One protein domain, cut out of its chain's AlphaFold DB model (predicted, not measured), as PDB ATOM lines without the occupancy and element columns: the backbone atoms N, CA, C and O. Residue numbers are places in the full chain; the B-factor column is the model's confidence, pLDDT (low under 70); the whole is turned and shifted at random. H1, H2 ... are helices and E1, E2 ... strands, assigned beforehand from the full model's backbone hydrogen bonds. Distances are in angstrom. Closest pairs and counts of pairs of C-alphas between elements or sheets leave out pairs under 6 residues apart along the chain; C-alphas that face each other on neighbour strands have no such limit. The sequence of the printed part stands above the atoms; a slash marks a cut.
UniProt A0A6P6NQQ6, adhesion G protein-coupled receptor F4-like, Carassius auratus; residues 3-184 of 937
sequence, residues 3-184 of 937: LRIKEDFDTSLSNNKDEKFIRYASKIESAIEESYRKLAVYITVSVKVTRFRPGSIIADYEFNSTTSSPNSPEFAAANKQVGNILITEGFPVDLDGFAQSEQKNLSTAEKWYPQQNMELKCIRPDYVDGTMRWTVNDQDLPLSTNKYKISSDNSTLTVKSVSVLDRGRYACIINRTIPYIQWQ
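What this domain is: This is residues 3 to 184 of the 937 residues of the protein "adhesion G protein-coupled receptor F4-like" of Carassius auratus (UniProt A0A6P6NQQ6). Two lobes stand end to end along the longest axis, joined by the stretch from H3 to E4. The first lobe is a small three-stranded sheet, E1 E3 E2, with H2 packed over one face and H3 crossing H2; the second has no named helix and holds two small sheets, E4 E10 E9 E6 and E5 E8 E7, only loosely and partly face to face. The printed part has 182 residues, in the order E1 H1 H2 E2 E3 H3 E4 E5 E6 E7 E8 E9 E10, under half of them in named elements, of mixed class. The four-stranded sheet is mixed and the other two are antiparallel. The whole is compact, with a radius of gyration of the C-alphas of 17.9 A and spans of 50 by 38 by 29 A.

How they stand to each other: Start at E1, residues 3 to 8, antiparallel to E3, residues 56 to 62, with N 5 and O 57 2.8 A apart. E2, residues 48 to 53, forms a hairpin with E3; N 50 and O 60 are 2.9 A apart. H1, residues 11 to 14, only grazes this sheet. H2, residues 19 to 36, lies over E3 and E2 at a height of 9.1 A over the sheet: two layers, a helix on one face of a sheet. E1, H1, H2 and E2 make a split strand-helix-strand unit, with E3 between its parallel strands and a right-handed crossover. H1 and H2 touch only at the corner, with C-alphas 13 and 21 closest at 4.9 A. H3, residues 73 to 88, touches H2 at a steep tilt of 43 degrees, opposite ways; the closest C-alphas, of Ala 31 and Val 82, are 5.2 A apart. Every O i to N i+4 pair is within hydrogen-bond range in H2 and H3; H1 is too short for one. Go on to E4, residues 100 to 103, parallel to E10, residues 180 to 184, with N 181 and O 100 2.8 A apart. E10 forms a hairpin with E9, residues 168 to 174, where N 172 and O 182 are 2.8 A apart. E6, residues 132 to 136, is antiparallel to E9, with N 173 and O 133 2.8 A apart. E8, residues 156 to 159, is antiparallel to E5, residues 118 to 121, with N 157 and O 120 2.8 A apart, and forms a hairpin with E7, residues 148 to 150, with N 158 and O 149 2.8 A apart. E5 and E9 are near each other.

Where its parts are: Find C-alpha 3 at (97.251, 152.067, 158.259), where E1 begins. H2 runs 25.4 A from C-alpha 19 at (115.314, 151.290, 166.673), and H3 runs 22.9 A. E3 and E9 each run 19.6 A. E10 ends at C-alpha 184, (89.365, 163.582, 170.560).

The domain as a whole: The C-alphas farthest apart, of Lys 38 and Gln 115, are 52.7 A apart. The printed part has no cut. The links H2 to E2, H3 to E4, E4 to E5 and E6 to E7 are long. In this predicted model, pLDDT is under 70 at residue 68, residues 126 to 130 and residues 143 to 145.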
ATOM      1  N   LEU A   3      97.339 153.459 158.732       91.94
ATOM      2  CA  LEU A   3      97.251 152.067 158.259       91.94
ATOM      3  C   LEU A   3      97.387 151.081 159.428       91.94
ATOM      4  O   LEU A   3      98.044 151.397 160.419       91.94
ATOM      5  N   ARG A   4      96.796 149.887 159.310       90.25
ATOM      6  CA  ARG A   4      96.834 148.825 160.332       90.25
ATOM      7  C   ARG A   4      97.736 147.654 159.922       90.25
ATOM      8  O   ARG A   4      97.579 147.107 158.832       90.25
ATOM      9  N   ILE A   5      98.600 147.216 160.833       90.94
ATOM     10  CA  ILE A   5      99.437 146.010 160.741       90.94
ATOM     11  C   ILE A   5      98.913 144.981 161.752       90.94
ATOM     12  O   ILE A   5      98.638 145.324 162.899       90.94
ATOM     13  N   LYS A   6      98.751 143.718 161.349       88.06
ATOM     14  CA  LYS A   6      98.202 142.623 162.173       88.06
ATOM     15  C   LYS A   6      99.277 141.979 163.059       88.06
ATOM     16  O   LYS A   6      99.507 140.777 163.002       88.06
ATOM     17  N   GLU A   7      99.927 142.814 163.858       87.62
ATOM     18  CA  GLU A   7     100.927 142.462 164.873       87.62
ATOM     19  C   GLU A   7     100.495 143.025 166.236       87.62
ATOM     20  O   GLU A   7      99.891 144.101 166.288       87.62
ATOM     21  N   ASP A   8     100.833 142.329 167.327       85.38
ATOM     22  CA  ASP A   8     100.692 142.842 168.697       85.38
ATOM     23  C   ASP A   8     101.553 144.103 168.879       85.38
ATOM     24  O   ASP A   8     102.743 144.117 168.547       85.38
ATOM     25  N   PHE A   9     100.970 145.163 169.441       88.25
ATOM     26  CA  PHE A   9     101.703 146.399 169.706       88.25
ATOM     27  C   PHE A   9     102.801 146.213 170.759       88.25
ATOM     28  O   PHE A   9     102.599 145.607 171.809       88.25
ATOM     29  N   ASP A  10     103.965 146.792 170.479       90.31
ATOM     30  CA  ASP A  10     105.165 146.742 171.310       90.31
ATOM     31  C   ASP A  10     105.440 148.132 171.888       90.31
ATOM     32  O   ASP A  10     105.511 149.107 171.144       90.31
ATOM     33  N   THR A  11     105.622 148.224 173.205       89.69
ATOM     34  CA  THR A  11     105.896 149.481 173.930       89.69
ATOM     35  C   THR A  11     107.123 150.253 173.434       89.69
ATOM     36  O   THR A  11     107.186 151.468 173.622       89.69
ATOM     37  N   SER A  12     108.070 149.614 172.738       88.88
ATOM     38  CA  SER A  12     109.150 150.333 172.045       88.88
ATOM     39  C   SER A  12     108.649 151.234 170.902       88.88
ATOM     40  O   SER A  12     109.273 152.254 170.616       88.88
ATOM     41  N   LEU A  13     107.488 150.945 170.303       90.06
ATOM     42  CA  LEU A  13     106.857 151.781 169.271       90.06
ATOM     43  C   LEU A  13     106.206 153.066 169.821       90.06
ATOM     44  O   LEU A  13     105.873 153.947 169.030       90.06
ATOM     45  N   SER A  14     106.077 153.227 171.145       86.44
ATOM     46  CA  SER A  14     105.706 154.516 171.760       86.44
ATOM     47  C   SER A  14     106.849 155.547 171.714       86.44
ATOM     48  O   SER A  14     106.625 156.734 171.930       86.44
ATOM     49  N   ASN A  15     108.093 155.123 171.451       86.00
ATOM     50  CA  ASN A  15     109.291 155.960 171.530       86.00
ATOM     51  C   ASN A  15     109.885 156.223 170.135       86.00
ATOM     52  O   ASN A  15     110.519 155.350 169.552       86.00
ATOM     53  N   ASN A  16     109.778 157.455 169.629       87.19
ATOM     54  CA  ASN A  16     110.268 157.811 168.288       87.19
ATOM     55  C   ASN A  16     111.803 157.775 168.099       87.19
ATOM     56  O   ASN A  16     112.285 157.960 166.982       87.19
ATOM     57  N   LYS A  17     112.568 157.518 169.169       88.62
ATOM     58  CA  LYS A  17     114.024 157.289 169.145       88.62
ATOM     59  C   LYS A  17     114.409 155.808 169.245       88.62
ATOM     60  O   LYS A  17     115.593 155.500 169.325       88.62
ATOM     61  N   ASP A  18     113.433 154.906 169.325       90.25
ATOM     62  CA  ASP A  18     113.664 153.464 169.386       90.25
ATOM     63  C   ASP A  18     114.022 152.902 168.001       90.25
ATOM     64  O   ASP A  18     113.451 153.317 166.990       90.25
ATOM     65  N   GLU A  19     114.933 151.929 167.938       90.62
ATOM     66  CA  GLU A  19     115.314 151.290 166.673       90.62
ATOM     67  C   GLU A  19     114.108 150.623 165.994       90.62
ATOM     68  O   GLU A  19     113.956 150.715 164.771       90.62
ATOM     69  N   LYS A  20     113.193 150.022 166.771       90.25
ATOM     70  CA  LYS A  20     111.981 149.397 166.230       90.25
ATOM     71  C   LYS A  20     111.044 150.442 165.621       90.25
ATOM     72  O   LYS A  20     110.535 150.212 164.526       90.25
ATOM     73  N   PHE A  21     110.882 151.607 166.258       93.50
ATOM     74  CA  PHE A  21     110.127 152.727 165.682       93.50
ATOM     75  C   PHE A  21     110.749 153.181 164.361       93.50
ATOM     76  O   PHE A  21     110.062 153.226 163.343       93.50
ATOM     77  N   ILE A  22     112.052 153.482 164.365       94.00
ATOM     78  CA  ILE A  22     112.771 154.033 163.207       94.00
ATOM     79  C   ILE A  22     112.710 153.056 162.023       94.00
ATOM     80  O   ILE A  22     112.446 153.471 160.893       94.00
ATOM     81  N   ARG A  23     112.868 151.751 162.280       94.38
ATOM     82  CA  ARG A  23     112.736 150.698 161.266       94.38
ATOM     83  C   ARG A  23     111.322 150.618 160.685       94.38
ATOM     84  O   ARG A  23     111.190 150.596 159.463       94.38
ATOM     85  N   TYR A  24     110.280 150.557 161.520       94.75
ATOM     86  CA  TYR A  24     108.895 150.460 161.033       94.75
ATOM     87  C   TYR A  24     108.502 151.729 160.259       94.75
ATOM     88  O   TYR A  24     107.952 151.627 159.163       94.75
ATOM     89  N   ALA A  25     108.848 152.913 160.778       95.62
ATOM     90  CA  ALA A  25     108.596 154.199 160.130       95.62
ATOM     91  C   ALA A  25     109.250 154.269 158.742       95.62
ATOM     92  O   ALA A  25     108.549 154.441 157.749       95.62
ATOM     93  N   SER A  26     110.560 154.014 158.655       95.38
ATOM     94  CA  SER A  26     111.317 154.086 157.398       95.38
ATOM     95  C   SER A  26     110.781 153.141 156.314       95.38
ATOM     96  O   SER A  26     110.750 153.507 155.135       95.38
ATOM     97  N   LYS A  27     110.313 151.939 156.685       95.88
ATOM     98  CA  LYS A  27     109.709 150.999 155.727       95.88
ATOM     99  C   LYS A  27     108.340 151.454 155.230       95.88
ATOM    100  O   LYS A  27     108.089 151.423 154.026       95.88
ATOM    101  N   ILE A  28     107.490 151.943 156.130       95.69
ATOM    102  CA  ILE A  28     106.174 152.500 155.789       95.69
ATOM    103  C   ILE A  28     106.321 153.735 154.890       95.69
ATOM    104  O   ILE A  28     105.677 153.809 153.846       95.69
ATOM    105  N   GLU A  29     107.215 154.661 155.239       96.25
ATOM    106  CA  GLU A  29     107.531 155.856 154.446       96.25
ATOM    107  C   GLU A  29     108.031 155.487 153.041       96.25
ATOM    108  O   GLU A  29     107.552 156.043 152.054       96.25
ATOM    109  N   SER A  30     108.921 154.494 152.930       95.19
ATOM    110  CA  SER A  30     109.437 154.014 151.640       95.19
ATOM    111  C   SER A  30     108.337 153.410 150.755       95.19
ATOM    112  O   SER A  30     108.225 153.762 149.580       95.19
ATOM    113  N   ALA A  31     107.491 152.537 151.317       95.44
ATOM    114  CA  ALA A  31     106.396 151.892 150.589       95.44
ATOM    115  C   ALA A  31     105.314 152.894 150.139       95.44
ATOM    116  O   ALA A  31     104.755 152.758 149.043       95.44
ATOM    117  N   ILE A  32     105.037 153.916 150.962       94.81
ATOM    118  CA  ILE A  32     104.140 155.024 150.610       94.81
ATOM    119  C   ILE A  32     104.756 155.876 149.501       94.81
ATOM    120  O   ILE A  32     104.085 156.085 148.496       94.81
ATOM    121  N   GLU A  33     106.013 156.315 149.612       94.56
ATOM    122  CA  GLU A  33     106.664 157.137 148.581       94.56
ATOM    123  C   GLU A  33     106.693 156.431 147.213       94.56
ATOM    124  O   GLU A  33     106.375 157.057 146.202       94.56
ATOM    125  N   GLU A  34     106.991 155.128 147.154       93.81
ATOM    126  CA  GLU A  34     106.977 154.361 145.896       93.81
ATOM    127  C   GLU A  34     105.568 154.259 145.274       93.81
ATOM    128  O   GLU A  34     105.394 154.347 144.052       93.81
ATOM    129  N   SER A  35     104.544 154.080 146.110       93.81
ATOM    130  CA  SER A  35     103.159 153.903 145.661       93.81
ATOM    131  C   SER A  35     102.496 155.232 145.289       93.81
ATOM    132  O   SER A  35     101.838 155.337 144.253       93.81
ATOM    133  N   TYR A  36     102.681 156.263 146.115       93.31
ATOM    134  CA  TYR A  36     102.012 157.558 145.998       93.31
ATOM    135  C   TYR A  36     102.679 158.487 144.978       93.31
ATOM    136  O   TYR A  36     101.989 159.328 144.409       93.31
ATOM    137  N   ARG A  37     103.966 158.307 144.641       90.31
ATOM    138  CA  ARG A  37     104.656 159.066 143.571       90.31
ATOM    139  C   ARG A  37     103.978 158.962 142.192       90.31
ATOM    140  O   ARG A  37     104.236 159.785 141.319       90.31
ATOM    141  N   LYS A  38     103.090 157.982 141.995       85.00
ATOM    142  CA  LYS A  38     102.260 157.810 140.787       85.00
ATOM    143  C   LYS A  38     101.015 158.716 140.765       85.00
ATOM    144  O   LYS A  38     100.365 158.823 139.730       85.00
ATOM    145  N   LEU A  39     100.662 159.348 141.888       89.75
ATOM    146  CA  LEU A  39      99.484 160.202 142.044       89.75
ATOM    147  C   LEU A  39      99.849 161.663 141.756       89.75
ATOM    148  O   LEU A  39     100.634 162.265 142.483       89.75
ATOM    149  N   ALA A  40      99.213 162.278 140.756       85.31
ATOM    150  CA  ALA A  40      99.482 163.669 140.352       85.31
ATOM    151  C   ALA A  40      99.182 164.736 141.434       85.31
ATOM    152  O   ALA A  40      99.519 165.905 141.260       85.31
ATOM    153  N   VAL A  41      98.538 164.341 142.537       87.31
ATOM    154  CA  VAL A  41      98.187 165.204 143.678       87.31
ATOM    155  C   VAL A  41      99.080 164.992 144.907       87.31
ATOM    156  O   VAL A  41      98.881 165.658 145.923       87.31
ATOM    157  N   TYR A  42     100.042 164.067 144.851       89.44
ATOM    158  CA  TYR A  42     100.999 163.794 145.925       89.44
ATOM    159  C   TYR A  42     102.294 164.589 145.722       89.44
ATOM    160  O   TYR A  42     102.815 164.667 144.610       89.44
ATOM    161  N   ILE A  43     102.837 165.160 146.799       88.50
ATOM    162  CA  ILE A  43     104.133 165.843 146.771       88.50
ATOM    163  C   ILE A  43     105.211 164.851 147.223       88.50
ATOM    164  O   ILE A  43     105.213 164.396 148.366       88.50
ATOM    165  N   THR A  44     106.129 164.507 146.322       87.62
ATOM    166  CA  THR A  44     107.209 163.537 146.574       87.62
ATOM    167  C   THR A  44     108.122 163.953 147.721       87.62
ATOM    168  O   THR A  44     108.468 165.128 147.836       87.62
ATOM    169  N   VAL A  45     108.582 162.974 148.503       87.00
ATOM    170  CA  VAL A  45     109.458 163.155 149.675       87.00
ATOM    171  C   VAL A  45     108.807 164.049 150.745       87.00
ATOM    172  O   VAL A  45     109.465 164.862 151.389       87.00
ATOM    173  N   SER A  46     107.488 163.908 150.926       90.62
ATOM    174  CA  SER A  46     106.733 164.590 151.989       90.62
ATOM    175  C   SER A  46     106.083 163.655 153.012       90.62
ATOM    176  O   SER A  46     105.582 164.146 154.022       90.62
ATOM    177  N   VAL A  47     106.081 162.338 152.777       93.56
ATOM    178  CA  VAL A  47     105.540 161.367 153.737       93.56
ATOM    179  C   VAL A  47     106.390 161.287 155.006       93.56
ATOM    180  O   VAL A  47     107.618 161.266 154.943       93.56
ATOM    181  N   LYS A  48     105.715 161.209 156.156       94.50
ATOM    182  CA  LYS A  48     106.321 160.957 157.463       94.50
ATOM    183  C   LYS A  48     105.371 160.175 158.373       94.50
ATOM    184  O   LYS A  48     104.209 160.555 158.520       94.50
ATOM    185  N   VAL A  49     105.859 159.129 159.036       94.69
ATOM    186  CA  VAL A  49     105.143 158.456 160.134       94.69
ATOM    187  C   VAL A  49     105.273 159.296 161.405       94.69
ATOM    188  O   VAL A  49     106.369 159.702 161.797       94.69
ATOM    189  N   THR A  50     104.145 159.595 162.049       90.50
ATOM    190  CA  THR A  50     104.096 160.490 163.216       90.50
ATOM    191  C   THR A  50     104.092 159.723 164.533       90.50
ATOM    192  O   THR A  50     104.814 160.104 165.454       90.50
ATOM    193  N   ARG A  51     103.326 158.626 164.619       89.12
ATOM    194  CA  ARG A  51     103.263 157.725 165.783       89.12
ATOM    195  C   ARG A  51     102.717 156.343 165.410       89.12
ATOM    196  O   ARG A  51     102.083 156.178 164.368       89.12
ATOM    197  N   PHE A  52     102.879 155.387 166.319       89.31
ATOM    198  CA  PHE A  52     102.156 154.115 166.307       89.31
ATOM    199  C   PHE A  52     101.156 154.068 167.469       89.31
ATOM    200  O   PHE A  52     101.408 154.652 168.521       89.31
ATOM    201  N   ARG A  53     100.034 153.368 167.282       83.75
ATOM    202  CA  ARG A  53      98.969 153.178 168.274       83.75
ATOM    203  C   ARG A  53      98.683 151.688 168.547       83.75
ATOM    204  O   ARG A  53      98.906 150.862 167.654       83.75
ATOM    205  N   PRO A  54      98.196 151.353 169.758       76.31
ATOM    206  CA  PRO A  54      98.019 149.988 170.248       76.31
ATOM    207  C   PRO A  54      96.810 149.243 169.663       76.31
ATOM    208  O   PRO A  54      95.992 149.799 168.932       76.31
ATOM    209  N   GLY A  55      96.723 147.949 169.988       72.94
ATOM    210  CA  GLY A  55      95.890 146.964 169.294       72.94
ATOM    211  C   GLY A  55      96.718 146.235 168.234       72.94
ATOM    212  O   GLY A  55      97.912 146.017 168.433       72.94
ATOM    213  N   SER A  56      96.109 145.903 167.092       74.31
ATOM    214  CA  SER A  56      96.869 145.602 165.870       74.31
ATOM    215  C   SER A  56      97.553 146.889 165.397       74.31
ATOM    216  O   SER A  56      96.829 147.796 164.982       74.31
ATOM    217  N   ILE A  57      98.888 146.975 165.498       88.12
ATOM    218  CA  ILE A  57      99.700 148.203 165.325       88.12
ATOM    219  C   ILE A  57      99.119 149.145 164.260       88.12
ATOM    220  O   ILE A  57      99.129 148.837 163.065       88.12
ATOM    221  N   ILE A  58      98.644 150.321 164.679       88.25
ATOM    222  CA  ILE A  58      98.146 151.354 163.762       88.25
ATOM    223  C   ILE A  58      99.227 152.420 163.596       88.25
ATOM    224  O   ILE A  58      99.549 153.117 164.553       88.25
ATOM    225  N   ALA A  59      99.783 152.568 162.396       91.69
ATOM    226  CA  ALA A  59     100.723 153.642 162.087       91.69
ATOM    227  C   ALA A  59      99.955 154.872 161.585       91.69
ATOM    228  O   ALA A  59      99.314 154.806 160.533       91.69
ATOM    229  N   ASP A  60     100.022 155.983 162.320       90.44
ATOM    230  CA  ASP A  60      99.525 157.286 161.870       90.44
ATOM    231  C   ASP A  60     100.640 157.992 161.067       90.44
ATOM    232  O   ASP A  60     101.802 158.017 161.478       90.44
ATOM    233  N   TYR A  61     100.299 158.548 159.902       92.38
ATOM    234  CA  TYR A  61     101.248 159.197 158.991       92.38
ATOM    235  C   TYR A  61     100.648 160.401 158.257       92.38
ATOM    236  O   TYR A  61      99.445 160.472 157.978       92.38
ATOM    237  N   GLU A  62     101.513 161.343 157.906       92.31
ATOM    238  CA  GLU A  62     101.198 162.596 157.221       92.31
ATOM    239  C   GLU A  62     101.962 162.686 155.897       92.31
ATOM    240  O   GLU A  62     102.968 162.005 155.706       92.31
ATOM    241  N   PHE A  63     101.455 163.494 154.965       91.69
ATOM    242  CA  PHE A  63     102.126 163.863 153.718       91.69
ATOM    243  C   PHE A  63     101.488 165.126 153.133       91.69
ATOM    244  O   PHE A  63     100.340 165.452 153.440       91.69
ATOM    245  N   ASN A  64     102.205 165.804 152.239       90.06
ATOM    246  CA  ASN A  64     101.711 166.996 151.562       90.06
ATOM    247  C   ASN A  64     100.997 166.629 150.250       90.06
ATOM    248  O   ASN A  64     101.481 165.822 149.450       90.06
ATOM    249  N   SER A  65      99.850 167.260 150.002       85.94
ATOM    250  CA  SER A  65      99.063 167.103 148.775       85.94
ATOM    251  C   SER A  65      98.623 168.461 148.238       85.94
ATOM    252  O   SER A  65      98.447 169.413 148.995       85.94
ATOM    253  N   THR A  66      98.388 168.540 146.929       85.19
ATOM    254  CA  THR A  66      97.709 169.680 146.290       85.19
ATOM    255  C   THR A  66      96.186 169.670 146.496       85.19
ATOM    256  O   THR A  66      95.498 170.569 146.017       85.19
ATOM    257  N   THR A  67      95.645 168.673 147.208       77.56
ATOM    258  CA  THR A  67      94.209 168.498 147.486       77.56
ATOM    259  C   THR A  67      93.931 168.343 148.983       77.56
ATOM    260  O   THR A  67      94.771 167.856 149.734       77.56
ATOM    261  N   SER A  68      92.737 168.746 149.429       69.50
ATOM    262  CA  SER A  68      92.369 168.825 150.853       69.50
ATOM    263  C   SER A  68      91.862 167.519 151.485       69.50
ATOM    264  O   SER A  68      91.705 167.459 152.703       69.50
ATOM    265  N   SER A  69      91.600 166.461 150.708       71.69
ATOM    266  CA  SER A  69      91.257 165.137 151.250       71.69
ATOM    267  C   SER A  69      91.696 164.014 150.297       71.69
ATOM    268  O   SER A  69      91.215 163.968 149.165       71.69
ATOM    269  N   PRO A  70      92.559 163.077 150.737       76.56
ATOM    270  CA  PRO A  70      93.014 161.946 149.930       76.56
ATOM    271  C   PRO A  70      91.961 160.823 149.889       76.56
ATOM    272  O   PRO A  70      92.166 159.728 150.409       76.56
ATOM    273  N   ASN A  71      90.795 161.106 149.302       82.31
ATOM    274  CA  ASN A  71      89.688 160.159 149.153       82.31
ATOM    275  C   ASN A  71      89.271 160.050 147.683       82.31
ATOM    276  O   ASN A  71      88.322 160.698 147.240       82.31
ATOM    277  N   SER A  72      89.987 159.212 146.938       84.56
ATOM    278  CA  SER A  72      89.687 158.885 145.545       84.56
ATOM    279  C   SER A  72      89.972 157.401 145.252       84.56
ATOM    280  O   SER A  72      90.668 156.749 146.043       84.56
ATOM    281  N   PRO A  73      89.463 156.841 144.138       86.69
ATOM    282  CA  PRO A  73      89.777 155.473 143.723       86.69
ATOM    283  C   PRO A  73      91.282 155.233 143.524       86.69
ATOM    284  O   PRO A  73      91.778 154.151 143.829       86.69
ATOM    285  N   GLU A  74      92.023 156.247 143.073       89.06
ATOM    286  CA  GLU A  74      93.469 156.179 142.840       89.06
ATOM    287  C   GLU A  74      94.240 156.093 144.164       89.06
ATOM    288  O   GLU A  74      95.132 155.256 144.292       89.06
ATOM    289  N   PHE A  75      93.855 156.874 145.185       89.56
ATOM    290  CA  PHE A  75      94.395 156.713 146.542       89.56
ATOM    291  C   PHE A  75      94.059 155.334 147.129       89.56
ATOM    292  O   PHE A  75      94.908 154.716 147.771       89.56
ATOM    293  N   ALA A  76      92.852 154.809 146.886       89.06
ATOM    294  CA  ALA A  76      92.464 153.480 147.362       89.06
ATOM    295  C   ALA A  76      93.266 152.357 146.675       89.06
ATOM    296  O   ALA A  76      93.666 151.394 147.330       89.06
ATOM    297  N   ALA A  77      93.573 152.500 145.382       91.00
ATOM    298  CA  ALA A  77      94.472 151.599 144.661       91.00
ATOM    299  C   ALA A  77      95.925 151.713 145.160       91.00
ATOM    300  O   ALA A  77      96.579 150.692 145.385       91.00
ATOM    301  N   ALA A  78      96.414 152.933 145.404       92.62
ATOM    302  CA  ALA A  78      97.752 153.171 145.940       92.62
ATOM    303  C   ALA A  78      97.925 152.573 147.347       92.62
ATOM    304  O   ALA A  78      98.926 151.910 147.597       92.62
ATOM    305  N   ASN A  79      96.928 152.699 148.233       93.50
ATOM    306  CA  ASN A  79      96.915 152.039 149.548       93.50
ATOM    307  C   ASN A  79      97.091 150.515 149.438       93.50
ATOM    308  O   ASN A  79      97.861 149.920 150.193       93.50
ATOM    309  N   LYS A  80      96.441 149.875 148.456       92.62
ATOM    310  CA  LYS A  80      96.604 148.432 148.216       92.62
ATOM    311  C   LYS A  80      97.993 148.082 147.667       92.62
ATOM    312  O   LYS A  80      98.510 147.025 148.017       92.62
ATOM    313  N   GLN A  81      98.649 148.969 146.909       93.75
ATOM    314  CA  GLN A  81     100.073 148.803 146.571       93.75
ATOM    315  C   GLN A  81     100.964 148.901 147.825       93.75
ATOM    316  O   GLN A  81     101.778 148.004 148.033       93.75
ATOM    317  N   VAL A  82     100.770 149.910 148.688       94.88
ATOM    318  CA  VAL A  82     101.523 150.069 149.954       94.88
ATOM    319  C   VAL A  82     101.421 148.808 150.814       94.88
ATOM    320  O   VAL A  82     102.437 148.279 151.260       94.88
ATOM    321  N   GLY A  83     100.203 148.291 151.007       93.62
ATOM    322  CA  GLY A  83      99.975 147.066 151.773       93.62
ATOM    323  C   GLY A  83     100.673 145.842 151.172       93.62
ATOM    324  O   GLY A  83     101.329 145.105 151.902       93.62
ATOM    325  N   ASN A  84     100.614 145.657 149.851       94.44
ATOM    326  CA  ASN A  84     101.285 144.543 149.171       94.44
ATOM    327  C   ASN A  84     102.823 144.616 149.266       94.44
ATOM    328  O   ASN A  84     103.470 143.579 149.425       94.44
ATOM    329  N   ILE A  85     103.412 145.819 149.200       95.06
ATOM    330  CA  ILE A  85     104.856 146.021 149.413       95.06
ATOM    331  C   ILE A  85     105.221 145.616 150.844       95.06
ATOM    332  O   ILE A  85     106.080 144.763 151.040       95.06
ATOM    333  N   LEU A  86     104.523 146.162 151.843       95.44
ATOM    334  CA  LEU A  86     104.806 145.895 153.255       95.44
ATOM    335  C   LEU A  86     104.620 144.413 153.632       95.44
ATOM    336  O   LEU A  86     105.450 143.875 154.359       95.44
ATOM    337  N   ILE A  87     103.620 143.724 153.068       94.38
ATOM    338  CA  ILE A  87     103.449 142.264 153.207       94.38
ATOM    339  C   ILE A  87     104.643 141.501 152.617       94.38
ATOM    340  O   ILE A  87     105.105 140.530 153.212       94.38
ATOM    341  N   THR A  88     105.187 141.960 151.486       93.69
ATOM    342  CA  THR A  88     106.385 141.368 150.861       93.69
ATOM    343  C   THR A  88     107.649 141.610 151.698       93.69
ATOM    344  O   THR A  88     108.545 140.769 151.717       93.69
ATOM    345  N   GLU A  89     107.709 142.715 152.448       92.19
ATOM    346  CA  GLU A  89     108.777 142.997 153.419       92.19
ATOM    347  C   GLU A  89     108.579 142.325 154.794       92.19
ATOM    348  O   GLU A  89     109.440 142.451 155.667       92.19
ATOM    349  N   GLY A  90     107.479 141.588 154.983       90.62
ATOM    350  CA  GLY A  90     107.194 140.786 156.176       90.62
ATOM    351  C   GLY A  90     106.204 141.389 157.180       90.62
ATOM    352  O   GLY A  90     105.932 140.744 158.188       90.62
ATOM    353  N   PHE A  91     105.637 142.573 156.923       91.62
ATOM    354  CA  PHE A  91     104.639 143.208 157.795       91.62
ATOM    355  C   PHE A  91     103.208 142.800 157.378       91.62
ATOM    356  O   PHE A  91     102.789 143.119 156.262       91.62
ATOM    357  N   PRO A  92     102.396 142.148 158.232       91.44
ATOM    358  CA  PRO A  92     101.073 141.640 157.860       91.44
ATOM    359  C   PRO A  92     100.005 142.754 157.825       91.44
ATOM    360  O   PRO A  92      99.153 142.861 158.706       91.44
ATOM    361  N   VAL A  93     100.048 143.619 156.809       91.94
ATOM    362  CA  VAL A  93      99.136 144.771 156.661       91.94
ATOM    363  C   VAL A  93      97.688 144.349 156.381       91.94
ATOM    364  O   VAL A  93      97.409 143.417 155.627       91.94
ATOM    365  N   ASP A  94      96.738 145.080 156.964       86.69
ATOM    366  CA  ASP A  94      95.317 144.990 156.640       86.69
ATOM    367  C   ASP A  94      95.005 145.842 155.394       86.69
ATOM    368  O   ASP A  94      95.009 147.070 155.466       86.69
ATOM    369  N   LEU A  95      94.751 145.213 154.238       87.69
ATOM    370  CA  LEU A  95      94.595 145.927 152.955       87.69
ATOM    371  C   LEU A  95      93.399 146.895 152.909       87.69
ATOM    372  O   LEU A  95      93.417 147.844 152.125       87.69
ATOM    373  N   ASP A  96      92.386 146.673 153.747       84.75
ATOM    374  CA  ASP A  96      91.236 147.570 153.923       84.75
ATOM    375  C   ASP A  96      91.329 148.386 155.238       84.75
ATOM    376  O   ASP A  96      90.421 149.140 155.582       84.75
ATOM    377  N   GLY A  97      92.450 148.290 155.966       84.75
ATOM    378  CA  GLY A  97      92.725 148.995 157.226       84.75
ATOM    379  C   GLY A  97      93.316 150.401 157.070       84.75
ATOM    380  O   GLY A  97      93.969 150.890 157.992       84.75
ATOM    381  N   PHE A  98      93.129 151.039 155.911       91.81
ATOM    382  CA  PHE A  98      93.602 152.395 155.614       91.81
ATOM    383  C   PHE A  98      92.498 153.432 155.862       91.81
ATOM    384  O   PHE A  98      91.379 153.274 155.377       91.81
ATOM    385  N   ALA A  99      92.814 154.528 156.557       89.94
ATOM    386  CA  ALA A  99      91.852 155.591 156.865       89.94
ATOM    387  C   ALA A  99      92.481 156.996 156.839       89.94
ATOM    388  O   ALA A  99      93.662 157.177 157.143       89.94
ATOM    389  N   GLN A 100      91.672 158.020 156.553       88.88
ATOM    390  CA  GLN A 100      92.012 159.396 156.915       88.88
ATOM    391  C   GLN A 100      91.657 159.578 158.391       88.88
ATOM    392  O   GLN A 100      90.489 159.510 158.747       88.88
ATOM    393  N   SER A 101      92.653 159.820 159.238       85.56
ATOM    394  CA  SER A 101      92.478 160.116 160.663       85.56
ATOM    395  C   SER A 101      92.920 161.551 160.941       85.56
ATOM    396  O   SER A 101      93.937 161.980 160.389       85.56
ATOM    397  N   GLU A 102      92.155 162.286 161.749       84.94
ATOM    398  CA  GLU A 102      92.419 163.673 162.137       84.94
ATOM    399  C   GLU A 102      91.906 163.956 163.561       84.94
ATOM    400  O   GLU A 102      90.793 163.562 163.918       84.94
ATOM    401  N   GLN A 103      92.696 164.669 164.368       85.75
ATOM    402  CA  GLN A 103      92.256 165.138 165.682       85.75
ATOM    403  C   GLN A 103      91.372 166.384 165.528       85.75
ATOM    404  O   GLN A 103      91.750 167.341 164.851       85.75
ATOM    405  N   LYS A 104      90.203 166.401 166.172       88.31
ATOM    406  CA  LYS A 104      89.288 167.556 166.212       88.31
ATOM    407  C   LYS A 104      88.864 167.829 167.652       88.31
ATOM    408  O   LYS A 104      88.828 166.916 168.471       88.31
ATOM    409  N   ASN A 105      88.475 169.067 167.958       90.19
ATOM    410  CA  ASN A 105      87.671 169.300 169.156       90.19
ATOM    411  C   ASN A 105      86.228 168.870 168.852       90.19
ATOM    412  O   ASN A 105      85.554 169.509 168.045       90.19
ATOM    413  N   LEU A 106      85.792 167.772 169.466       92.56
ATOM    414  CA  LEU A 106      84.429 167.247 169.378       92.56
ATOM    415  C   LEU A 106      83.567 167.737 170.555       92.56
ATOM    416  O   LEU A 106      82.344 167.699 170.472       92.56
ATOM    417  N   SER A 107      84.183 168.179 171.653       92.44
ATOM    418  CA  SER A 107      83.505 168.536 172.902       92.44
ATOM    419  C   SER A 107      82.751 169.862 172.810       92.44
ATOM    420  O   SER A 107      83.283 170.866 172.340       92.44
ATOM    421  N   THR A 108      81.521 169.885 173.328       90.88
ATOM    422  CA  THR A 108      80.699 171.107 173.429       90.88
ATOM    423  C   THR A 108      81.038 171.996 174.633       90.88
ATOM    424  O   THR A 108      80.530 173.114 174.717       90.88
ATOM    425  N   ALA A 109      81.903 171.534 175.541       86.50
ATOM    426  CA  ALA A 109      82.399 172.273 176.701       86.50
ATOM    427  C   ALA A 109      83.935 172.215 176.783       86.50
ATOM    428  O   ALA A 109      84.557 171.287 176.267       86.50
ATOM    429  N   GLU A 110      84.539 173.201 177.452       83.06
ATOM    430  CA  GLU A 110      85.994 173.288 177.669       83.06
ATOM    431  C   GLU A 110      86.502 172.253 178.689       83.06
ATOM    432  O   GLU A 110      87.602 171.721 178.548       83.06
ATOM    433  N   LYS A 111      85.685 171.947 179.705       84.06
ATOM    434  CA  LYS A 111      85.954 170.942 180.738       84.06
ATOM    435  C   LYS A 111      84.687 170.166 181.075       84.06
ATOM    436  O   LYS A 111      83.596 170.734 181.080       84.06
ATOM    437  N   TRP A 112      84.864 168.898 181.434       86.56
ATOM    438  CA  TRP A 112      83.803 168.019 181.918       86.56
ATOM    439  C   TRP A 112      84.080 167.591 183.358       86.56
ATOM    440  O   TRP A 112      85.204 167.219 183.692       86.56
ATOM    441  N   TYR A 113      83.044 167.610 184.190       83.94
ATOM    442  CA  TYR A 113      83.080 167.189 185.592       83.94
ATOM    443  C   TYR A 113      82.142 165.991 185.818       83.94
ATOM    444  O   TYR A 113      81.200 165.796 185.039       83.94
ATOM    445  N   PRO A 114      82.338 165.182 186.875       84.81
ATOM    446  CA  PRO A 114      81.477 164.036 187.148       84.81
ATOM    447  C   PRO A 114      79.992 164.410 187.303       84.81
ATOM    448  O   PRO A 114      79.648 165.539 187.648       84.81
ATOM    449  N   GLN A 115      79.099 163.447 187.061       86.06
ATOM    450  CA  GLN A 115      77.630 163.587 187.039       86.06
ATOM    451  C   GLN A 115      77.054 164.465 185.904       86.06
ATOM    452  O   GLN A 115      75.848 164.413 185.659       86.06
ATOM    453  N   GLN A 116      77.873 165.203 185.144       88.56
ATOM    454  CA  GLN A 116      77.413 165.954 183.967       88.56
ATOM    455  C   GLN A 116      77.014 165.026 182.803       88.56
ATOM    456  O   GLN A 116      77.431 163.870 182.729       88.56
ATOM    457  N   ASN A 117      76.220 165.531 181.856       91.50
ATOM    458  CA  ASN A 117      75.996 164.857 180.573       91.50
ATOM    459  C   ASN A 117      76.973 165.441 179.549       91.50
ATOM    460  O   ASN A 117      76.828 166.597 179.161       91.50
ATOM    461  N   MET A 118      77.951 164.644 179.127       92.75
ATOM    462  CA  MET A 118      78.937 165.039 178.123       92.75
ATOM    463  C   MET A 118      78.334 164.921 176.728       92.75
ATOM    464  O   MET A 118      77.746 163.891 176.399       92.75
ATOM    465  N   GLU A 119      78.498 165.950 175.901       94.19
ATOM    466  CA  GLU A 119      78.052 165.944 174.509       94.19
ATOM    467  C   GLU A 119      79.244 166.159 173.571       94.19
ATOM    468  O   GLU A 119      79.988 167.134 173.692       94.19
ATOM    469  N   LEU A 120      79.424 165.217 172.643       94.06
ATOM    470  CA  LEU A 120      80.469 165.221 171.627       94.06
ATOM    471  C   LEU A 120      79.819 165.280 170.243       94.06
ATOM    472  O   LEU A 120      78.902 164.508 169.958       94.06
ATOM    473  N   LYS A 121      80.294 166.171 169.374       93.19
ATOM    474  CA  LYS A 121      79.718 166.433 168.055       93.19
ATOM    475  C   LYS A 121      80.748 166.259 166.942       93.19
ATOM    476  O   LYS A 121      81.782 166.915 166.914       93.19
ATOM    477  N   CYS A 122      80.425 165.382 166.002       90.25
ATOM    478  CA  CYS A 122      81.201 165.094 164.807       90.25
ATOM    479  C   CYS A 122      80.889 166.102 163.695       90.25
ATOM    480  O   CYS A 122      79.721 166.400 163.423       90.25
ATOM    481  N   ILE A 123      81.920 166.616 163.021       84.94
ATOM    482  CA  ILE A 123      81.760 167.591 161.940       84.94
ATOM    483  C   ILE A 123      81.564 166.825 160.629       84.94
ATOM    484  O   ILE A 123      82.532 166.354 160.034       84.94
ATOM    485  N   ARG A 124      80.324 166.681 160.149       78.56
ATOM    486  CA  ARG A 124      80.072 166.162 158.792       78.56
ATOM    487  C   ARG A 124      80.531 167.216 157.768       78.56
ATOM    488  O   ARG A 124      79.982 168.312 157.798       78.56
ATOM    489  N   PRO A 125      81.488 166.924 156.865       71.62
ATOM    490  CA  PRO A 125      81.819 167.830 155.766       71.62
ATOM    491  C   PRO A 125      80.696 167.820 154.720       71.62
ATOM    492  O   PRO A 125      80.158 166.751 154.424       71.62
ATOM    493  N   ASP A 126      80.399 168.965 154.101       56.72
ATOM    494  CA  ASP A 126      79.237 169.187 153.210       56.72
ATOM    495  C   ASP A 126      79.230 168.383 151.885       56.72
ATOM    496  O   ASP A 126      78.397 168.612 151.013       56.72
ATOM    497  N   TYR A 127      80.169 167.447 151.717       57.12
ATOM    498  CA  TYR A 127      80.440 166.693 150.488       57.12
ATOM    499  C   TYR A 127      80.523 165.165 150.690       57.12
ATOM    500  O   TYR A 127      80.962 164.454 149.786       57.12
ATOM    501  N   VAL A 128      80.151 164.636 151.865       60.38
ATOM    502  CA  VAL A 128      80.307 163.204 152.188       60.38
ATOM    503  C   VAL A 128      78.973 162.543 152.541       60.38
ATOM    504  O   VAL A 128      78.538 162.580 153.693       60.38
ATOM    505  N   ASP A 129      78.378 161.857 151.563       57.66
ATOM    506  CA  ASP A 129      77.404 160.794 151.827       57.66
ATOM    507  C   ASP A 129      78.120 159.608 152.487       57.66
ATOM    508  O   ASP A 129      79.073 159.050 151.937       57.66
ATOM    509  N   GLY A 130      77.672 159.224 153.682       64.75
ATOM    510  CA  GLY A 130      78.289 158.145 154.446       64.75
ATOM    511  C   GLY A 130      77.570 157.854 155.758       64.75
ATOM    512  O   GLY A 130      77.143 158.765 156.472       64.75
ATOM    513  N   THR A 131      77.451 156.572 156.107       76.75
ATOM    514  CA  THR A 131      76.963 156.173 157.432       76.75
ATOM    515  C   THR A 131      78.021 156.497 158.482       76.75
ATOM    516  O   THR A 131      79.201 156.190 158.306       76.75
ATOM    517  N   MET A 132      77.602 157.139 159.573       86.25
ATOM    518  CA  MET A 132      78.495 157.542 160.662       86.25
ATOM    519  C   MET A 132      78.282 156.628 161.868       86.25
ATOM    520  O   MET A 132      77.136 156.346 162.228       86.25
ATOM    521  N   ARG A 133      79.368 156.178 162.498       89.56
ATOM    522  CA  ARG A 133      79.357 155.417 163.757       89.56
ATOM    523  C   ARG A 133      80.332 156.025 164.761       89.56
ATOM    524  O   ARG A 133      81.250 156.740 164.368       89.56
ATOM    525  N   TRP A 134      80.142 155.709 166.035       90.44
ATOM    526  CA  TRP A 134      80.994 156.178 167.127       90.44
ATOM    527  C   TRP A 134      81.707 155.009 167.806       90.44
ATOM    528  O   TRP A 134      81.094 153.969 168.050       90.44
ATOM    529  N   THR A 135      82.978 155.214 168.139       87.94
ATOM    530  CA  THR A 135      83.814 154.295 168.914       87.94
ATOM    531  C   THR A 135      84.428 155.006 170.124       87.94
ATOM    532  O   THR A 135      84.577 156.233 170.142       87.94
ATOM    533  N   VAL A 136      84.777 154.229 171.149       84.50
ATOM    534  CA  VAL A 136      85.471 154.677 172.367       84.50
ATOM    535  C   VAL A 136      86.659 153.752 172.589       84.50
ATOM    536  O   VAL A 136      86.494 152.534 172.586       84.50
ATOM    537  N   ASN A 137      87.857 154.318 172.738       74.56
ATOM    538  CA  ASN A 137      89.125 153.580 172.808       74.56
ATOM    539  C   ASN A 137      89.254 152.550 171.661       74.56
ATOM    540  O   ASN A 137      89.568 151.382 171.878       74.56
ATOM    541  N   ASP A 138      88.931 153.000 170.440       73.69
ATOM    542  CA  ASP A 138      88.884 152.224 169.189       73.69
ATOM    543  C   ASP A 138      87.898 151.014 169.170       73.69
ATOM    544  O   ASP A 138      87.858 150.271 168.186       73.69
ATOM    545  N   GLN A 139      87.025 150.853 170.181       77.25
ATOM    546  CA  GLN A 139      85.954 149.836 170.240       77.25
ATOM    547  C   GLN A 139      84.558 150.413 169.932       77.25
ATOM    548  O   GLN A 139      84.264 151.559 170.269       77.25
ATOM    549  N   ASP A 140      83.670 149.625 169.317       82.75
ATOM    550  CA  ASP A 140      82.266 150.012 169.087       82.75
ATOM    551  C   ASP A 140      81.458 150.126 170.394       82.75
ATOM    552  O   ASP A 140      81.660 149.373 171.348       82.75
ATOM    553  N   LEU A 141      80.516 151.074 170.433       83.25
ATOM    554  CA  LEU A 141      79.727 151.378 171.632       83.25
ATOM    555  C   LEU A 141      78.864 150.183 172.106       83.25
ATOM    556  O   LEU A 141      78.145 149.584 171.300       83.25
ATOM    557  N   PRO A 142      78.841 149.866 173.420       74.12
ATOM    558  CA  PRO A 142      78.114 148.714 173.948       74.12
ATOM    559  C   PRO A 142      76.588 148.909 173.882       74.12
ATOM    560  O   PRO A 142      75.981 149.597 174.712       74.12
ATOM    561  N   LEU A 143      75.983 148.223 172.905       57.62
ATOM    562  CA  LEU A 143      74.567 148.262 172.491       57.62
ATOM    563  C   LEU A 143      73.526 148.067 173.610       57.62
ATOM    564  O   LEU A 143      72.360 148.404 173.424       57.62
ATOM    565  N   SER A 144      73.914 147.509 174.757       55.84
ATOM    566  CA  SER A 144      73.030 147.184 175.884       55.84
ATOM    567  C   SER A 144      72.920 148.282 176.951       55.84
ATOM    568  O   SER A 144      72.193 148.110 177.930       55.84
ATOM    569  N   THR A 145      73.644 149.399 176.815       65.25
ATOM    570  CA  THR A 145      73.818 150.364 177.914       65.25
ATOM    571  C   THR A 145      73.009 151.654 177.739       65.25
ATOM    572  O   THR A 145      73.169 152.399 176.779       65.25
ATOM    573  N   ASN A 146      72.221 152.015 178.760       81.19
ATOM    574  CA  ASN A 146      71.530 153.315 178.845       81.19
ATOM    575  C   ASN A 146      72.480 154.531 178.969       81.19
ATOM    576  O   ASN A 146      72.008 155.671 179.026       81.19
ATOM    577  N   LYS A 147      73.793 154.285 179.045       88.56
ATOM    578  CA  LYS A 147      74.880 155.249 179.248       88.56
ATOM    579  C   LYS A 147      75.071 156.177 178.048       88.56
ATOM    580  O   LYS A 147      75.203 157.386 178.227       88.56
ATOM    581  N   TYR A 148      75.033 155.613 176.845       90.19
ATOM    582  CA  TYR A 148      75.240 156.332 175.592       90.19
ATOM    583  C   TYR A 148      73.900 156.662 174.926       90.19
ATOM    584  O   TYR A 148      72.933 155.907 175.014       90.19
ATOM    585  N   LYS A 149      73.828 157.810 174.250       89.81
ATOM    586  CA  LYS A 149      72.714 158.195 173.378       89.81
ATOM    587  C   LYS A 149      73.289 158.859 172.132       89.81
ATOM    588  O   LYS A 149      74.027 159.828 172.252       89.81
ATOM    589  N   ILE A 150      72.927 158.362 170.957       88.44
ATOM    590  CA  ILE A 150      73.316 158.945 169.668       88.44
ATOM    591  C   ILE A 150      72.126 159.749 169.108       88.44
ATOM    592  O   ILE A 150      70.967 159.414 169.379       88.44
ATOM    593  N   SER A 151      72.389 160.837 168.383       89.25
ATOM    594  CA  SER A 151      71.368 161.615 167.665       89.25
ATOM    595  C   SER A 151      70.827 160.875 166.433       89.25
ATOM    596  O   SER A 151      71.471 159.982 165.895       89.25
ATOM    597  N   SER A 152      69.644 161.251 165.940       84.44
ATOM    598  CA  SER A 152      68.981 160.569 164.809       84.44
ATOM    599  C   SER A 152      69.699 160.696 163.456       84.44
ATOM    600  O   SER A 152      69.343 160.005 162.509       84.44
ATOM    601  N   ASP A 153      70.682 161.589 163.352       83.88
ATOM    602  CA  ASP A 153      71.560 161.800 162.195       83.88
ATOM    603  C   ASP A 153      72.990 161.253 162.420       83.88
ATOM    604  O   ASP A 153      73.875 161.480 161.590       83.88
ATOM    605  N   ASN A 154      73.210 160.581 163.557       86.50
ATOM    606  CA  ASN A 154      74.470 160.084 164.110       86.50
ATOM    607  C   ASN A 154      75.583 161.135 164.345       86.50
ATOM    608  O   ASN A 154      76.714 160.751 164.649       86.50
ATOM    609  N   SER A 155      75.310 162.443 164.231       87.50
ATOM    610  CA  SER A 155      76.342 163.489 164.376       87.50
ATOM    611  C   SER A 155      76.748 163.791 165.817       87.50
ATOM    612  O   SER A 155      77.874 164.232 166.033       87.50
ATOM    613  N   THR A 156      75.893 163.509 166.797       91.25
ATOM    614  CA  THR A 156      76.136 163.783 168.217       91.25
ATOM    615  C   THR A 156      76.087 162.499 169.043       91.25
ATOM    616  O   THR A 156      75.146 161.707 168.932       91.25
ATOM    617  N   LEU A 157      77.067 162.337 169.931       92.94
ATOM    618  CA  LEU A 157      77.108 161.341 170.997       92.94
ATOM    619  C   LEU A 157      76.963 162.040 172.357       92.94
ATOM    620  O   LEU A 157      77.811 162.837 172.750       92.94
ATOM    621  N   THR A 158      75.912 161.705 173.103       93.19
ATOM    622  CA  THR A 158      75.756 162.083 174.512       93.19
ATOM    623  C   THR A 158      76.165 160.917 175.413       93.19
ATOM    624  O   THR A 158      75.572 159.835 175.339       93.19
ATOM    625  N   VAL A 159      77.120 161.144 176.312       93.19
ATOM    626  CA  VAL A 159      77.490 160.227 177.399       93.19
ATOM    627  C   VAL A 159      76.855 160.743 178.690       93.19
ATOM    628  O   VAL A 159      77.183 161.828 179.170       93.19
ATOM    629  N   LYS A 160      75.895 159.998 179.244       91.12
ATOM    630  CA  LYS A 160      75.124 160.445 180.414       91.12
ATOM    631  C   LYS A 160      75.908 160.272 181.710       91.12
ATOM    632  O   LYS A 160      76.568 159.244 181.883       91.12
ATOM    633  N   SER A 161      75.746 161.212 182.645       87.69
ATOM    634  CA  SER A 161      76.320 161.164 184.001       87.69
ATOM    635  C   SER A 161      77.769 160.656 183.999       87.69
ATOM    636  O   SER A 161      78.042 159.537 184.445       87.69
ATOM    637  N   VAL A 162      78.679 161.427 183.402       87.38
ATOM    638  CA  VAL A 162      80.090 161.042 183.254       87.38
ATOM    639  C   VAL A 162      80.807 160.902 184.595       87.38
ATOM    640  O   VAL A 162      80.351 161.361 185.640       87.38
ATOM    641  N   SER A 163      81.946 160.229 184.553       81.56
ATOM    642  CA  SER A 163      82.809 159.891 185.676       81.56
ATOM    643  C   SER A 163      84.265 159.857 185.205       81.56
ATOM    644  O   SER A 163      84.533 159.822 184.006       81.56
ATOM    645  N   VAL A 164      85.223 159.764 186.127       70.00
ATOM    646  CA  VAL A 164      86.647 159.553 185.788       70.00
ATOM    647  C   VAL A 164      86.961 158.194 185.129       70.00
ATOM    648  O   VAL A 164      88.117 157.949 184.781       70.00
ATOM    649  N   LEU A 165      85.952 157.341 184.903       72.50
ATOM    650  CA  LEU A 165      86.029 156.134 184.067       72.50
ATOM    651  C   LEU A 165      85.570 156.372 182.613       72.50
ATOM    652  O   LEU A 165      85.832 155.543 181.753       72.50
ATOM    653  N   ASP A 166      84.898 157.494 182.328       81.06
ATOM    654  CA  ASP A 166      84.365 157.836 180.998       81.06
ATOM    655  C   ASP A 166      85.334 158.679 180.148       81.06
ATOM    656  O   ASP A 166      84.999 159.066 179.027       81.06
ATOM    657  N   ARG A 167      86.529 158.983 180.668       77.44
ATOM    658  CA  ARG A 167      87.626 159.613 179.912       77.44
ATOM    659  C   ARG A 167      88.325 158.593 179.007       77.44
ATOM    660  O   ARG A 167      88.490 157.437 179.384       77.44
ATOM    661  N   GLY A 168      88.753 159.033 177.826       76.38
ATOM    662  CA  GLY A 168      89.354 158.180 176.798       76.38
ATOM    663  C   GLY A 168      89.294 158.800 175.400       76.38
ATOM    664  O   GLY A 168      88.875 159.947 175.234       76.38
ATOM    665  N   ARG A 169      89.701 158.029 174.386       83.00
ATOM    666  CA  ARG A 169      89.694 158.432 172.975       83.00
ATOM    667  C   ARG A 169      88.317 158.195 172.362       83.00
ATOM    668  O   ARG A 169      87.955 157.055 172.069       83.00
ATOM    669  N   TYR A 170      87.555 159.260 172.148       89.62
ATOM    670  CA  TYR A 170      86.274 159.214 171.443       89.62
ATOM    671  C   TYR A 170      86.495 159.488 169.960       89.62
ATOM    672  O   TYR A 170      87.131 160.483 169.606       89.62
ATOM    673  N   ALA A 171      85.951 158.639 169.087       89.88
ATOM    674  CA  ALA A 171      86.091 158.795 167.646       89.88
ATOM    675  C   ALA A 171      84.762 158.630 166.898       89.88
ATOM    676  O   ALA A 171      83.957 157.743 167.178       89.88
ATOM    677  N   CYS A 172      84.559 159.493 165.908       91.62
ATOM    678  CA  CYS A 172      83.495 159.426 164.918       91.62
ATOM    679  C   CYS A 172      84.080 158.914 163.600       91.62
ATOM    680  O   CYS A 172      85.036 159.489 163.076       91.62
ATOM    681  N   ILE A 173      83.499 157.846 163.057       89.75
ATOM    682  CA  ILE A 173      83.941 157.184 161.829       89.75
ATOM    683  C   ILE A 173      82.859 157.365 160.765       89.75
ATOM    684  O   ILE A 173      81.750 156.848 160.909       89.75
ATOM    685  N   ILE A 174      83.195 158.080 159.692       88.69
ATOM    686  CA  ILE A 174      82.348 158.310 158.518       88.69
ATOM    687  C   ILE A 174      82.773 157.332 157.416       88.69
ATOM    688  O   ILE A 174      83.890 157.408 156.889       88.69
ATOM    689  N   ASN A 175      81.880 156.405 157.068       85.62
ATOM    690  CA  ASN A 175      82.126 155.395 156.044       85.62
ATOM    691  C   ASN A 175      82.056 156.014 154.638       85.62
ATOM    692  O   ASN A 175      81.016 156.527 154.233       85.62
ATOM    693  N   ARG A 176      83.162 155.924 153.896       84.88
ATOM    694  CA  ARG A 176      83.345 156.337 152.490       84.88
ATOM    695  C   ARG A 176      84.491 155.502 151.884       84.88
ATOM    696  O   ARG A 176      85.043 154.657 152.584       84.88
ATOM    697  N   THR A 177      84.884 155.753 150.630       84.88
ATOM    698  CA  THR A 177      85.929 154.997 149.896       84.88
ATOM    699  C   THR A 177      87.221 154.759 150.690       84.88
ATOM    700  O   THR A 177      87.757 153.656 150.659       84.88
ATOM    701  N   ILE A 178      87.703 155.771 151.416       87.44
ATOM    702  CA  ILE A 178      88.741 155.651 152.450       87.44
ATOM    703  C   ILE A 178      88.148 156.245 153.737       87.44
ATOM    704  O   ILE A 178      87.992 157.471 153.791       87.44
ATOM    705  N   PRO A 179      87.786 155.438 154.757       88.38
ATOM    706  CA  PRO A 179      87.097 155.903 155.964       88.38
ATOM    707  C   PRO A 179      87.702 157.173 156.573       88.38
ATOM    708  O   PRO A 179      88.925 157.317 156.624       88.38
ATOM    709  N   TYR A 180      86.853 158.103 157.021       88.38
ATOM    710  CA  TYR A 180      87.288 159.329 157.699       88.38
ATOM    711  C   TYR A 180      86.991 159.234 159.194       88.38
ATOM    712  O   TYR A 180      85.850 158.997 159.585       88.38
ATOM    713  N   ILE A 181      88.023 159.403 160.013       89.12
ATOM    714  CA  ILE A 181      87.995 159.282 161.466       89.12
ATOM    715  C   ILE A 181      88.332 160.648 162.061       89.12
ATOM    716  O   ILE A 181      89.446 161.143 161.892       89.12
ATOM    717  N   GLN A 182      87.375 161.240 162.770       90.25
ATOM    718  CA  GLN A 182      87.595 162.414 163.616       90.25
ATOM    719  C   GLN A 182      87.630 161.955 165.067       90.25
ATOM    720  O   GLN A 182      86.698 161.279 165.501       90.25
ATOM    721  N   TRP A 183      88.668 162.310 165.819       88.75
ATOM    722  CA  TRP A 183      88.824 161.853 167.202       88.75
ATOM    723  C   TRP A 183      89.248 162.964 168.162       88.75
ATOM    724  O   TRP A 183      89.871 163.951 167.766       88.75
ATOM    725  N   GLN A 184      88.914 162.771 169.437       88.25
ATOM    726  CA  GLN A 184      89.365 163.582 170.560       88.25
ATOM    727  C   GLN A 184      89.688 162.679 171.750       88.25
ATOM    728  O   GLN A 184      88.896 161.805 172.104       88.25
TER     729      GLN A 184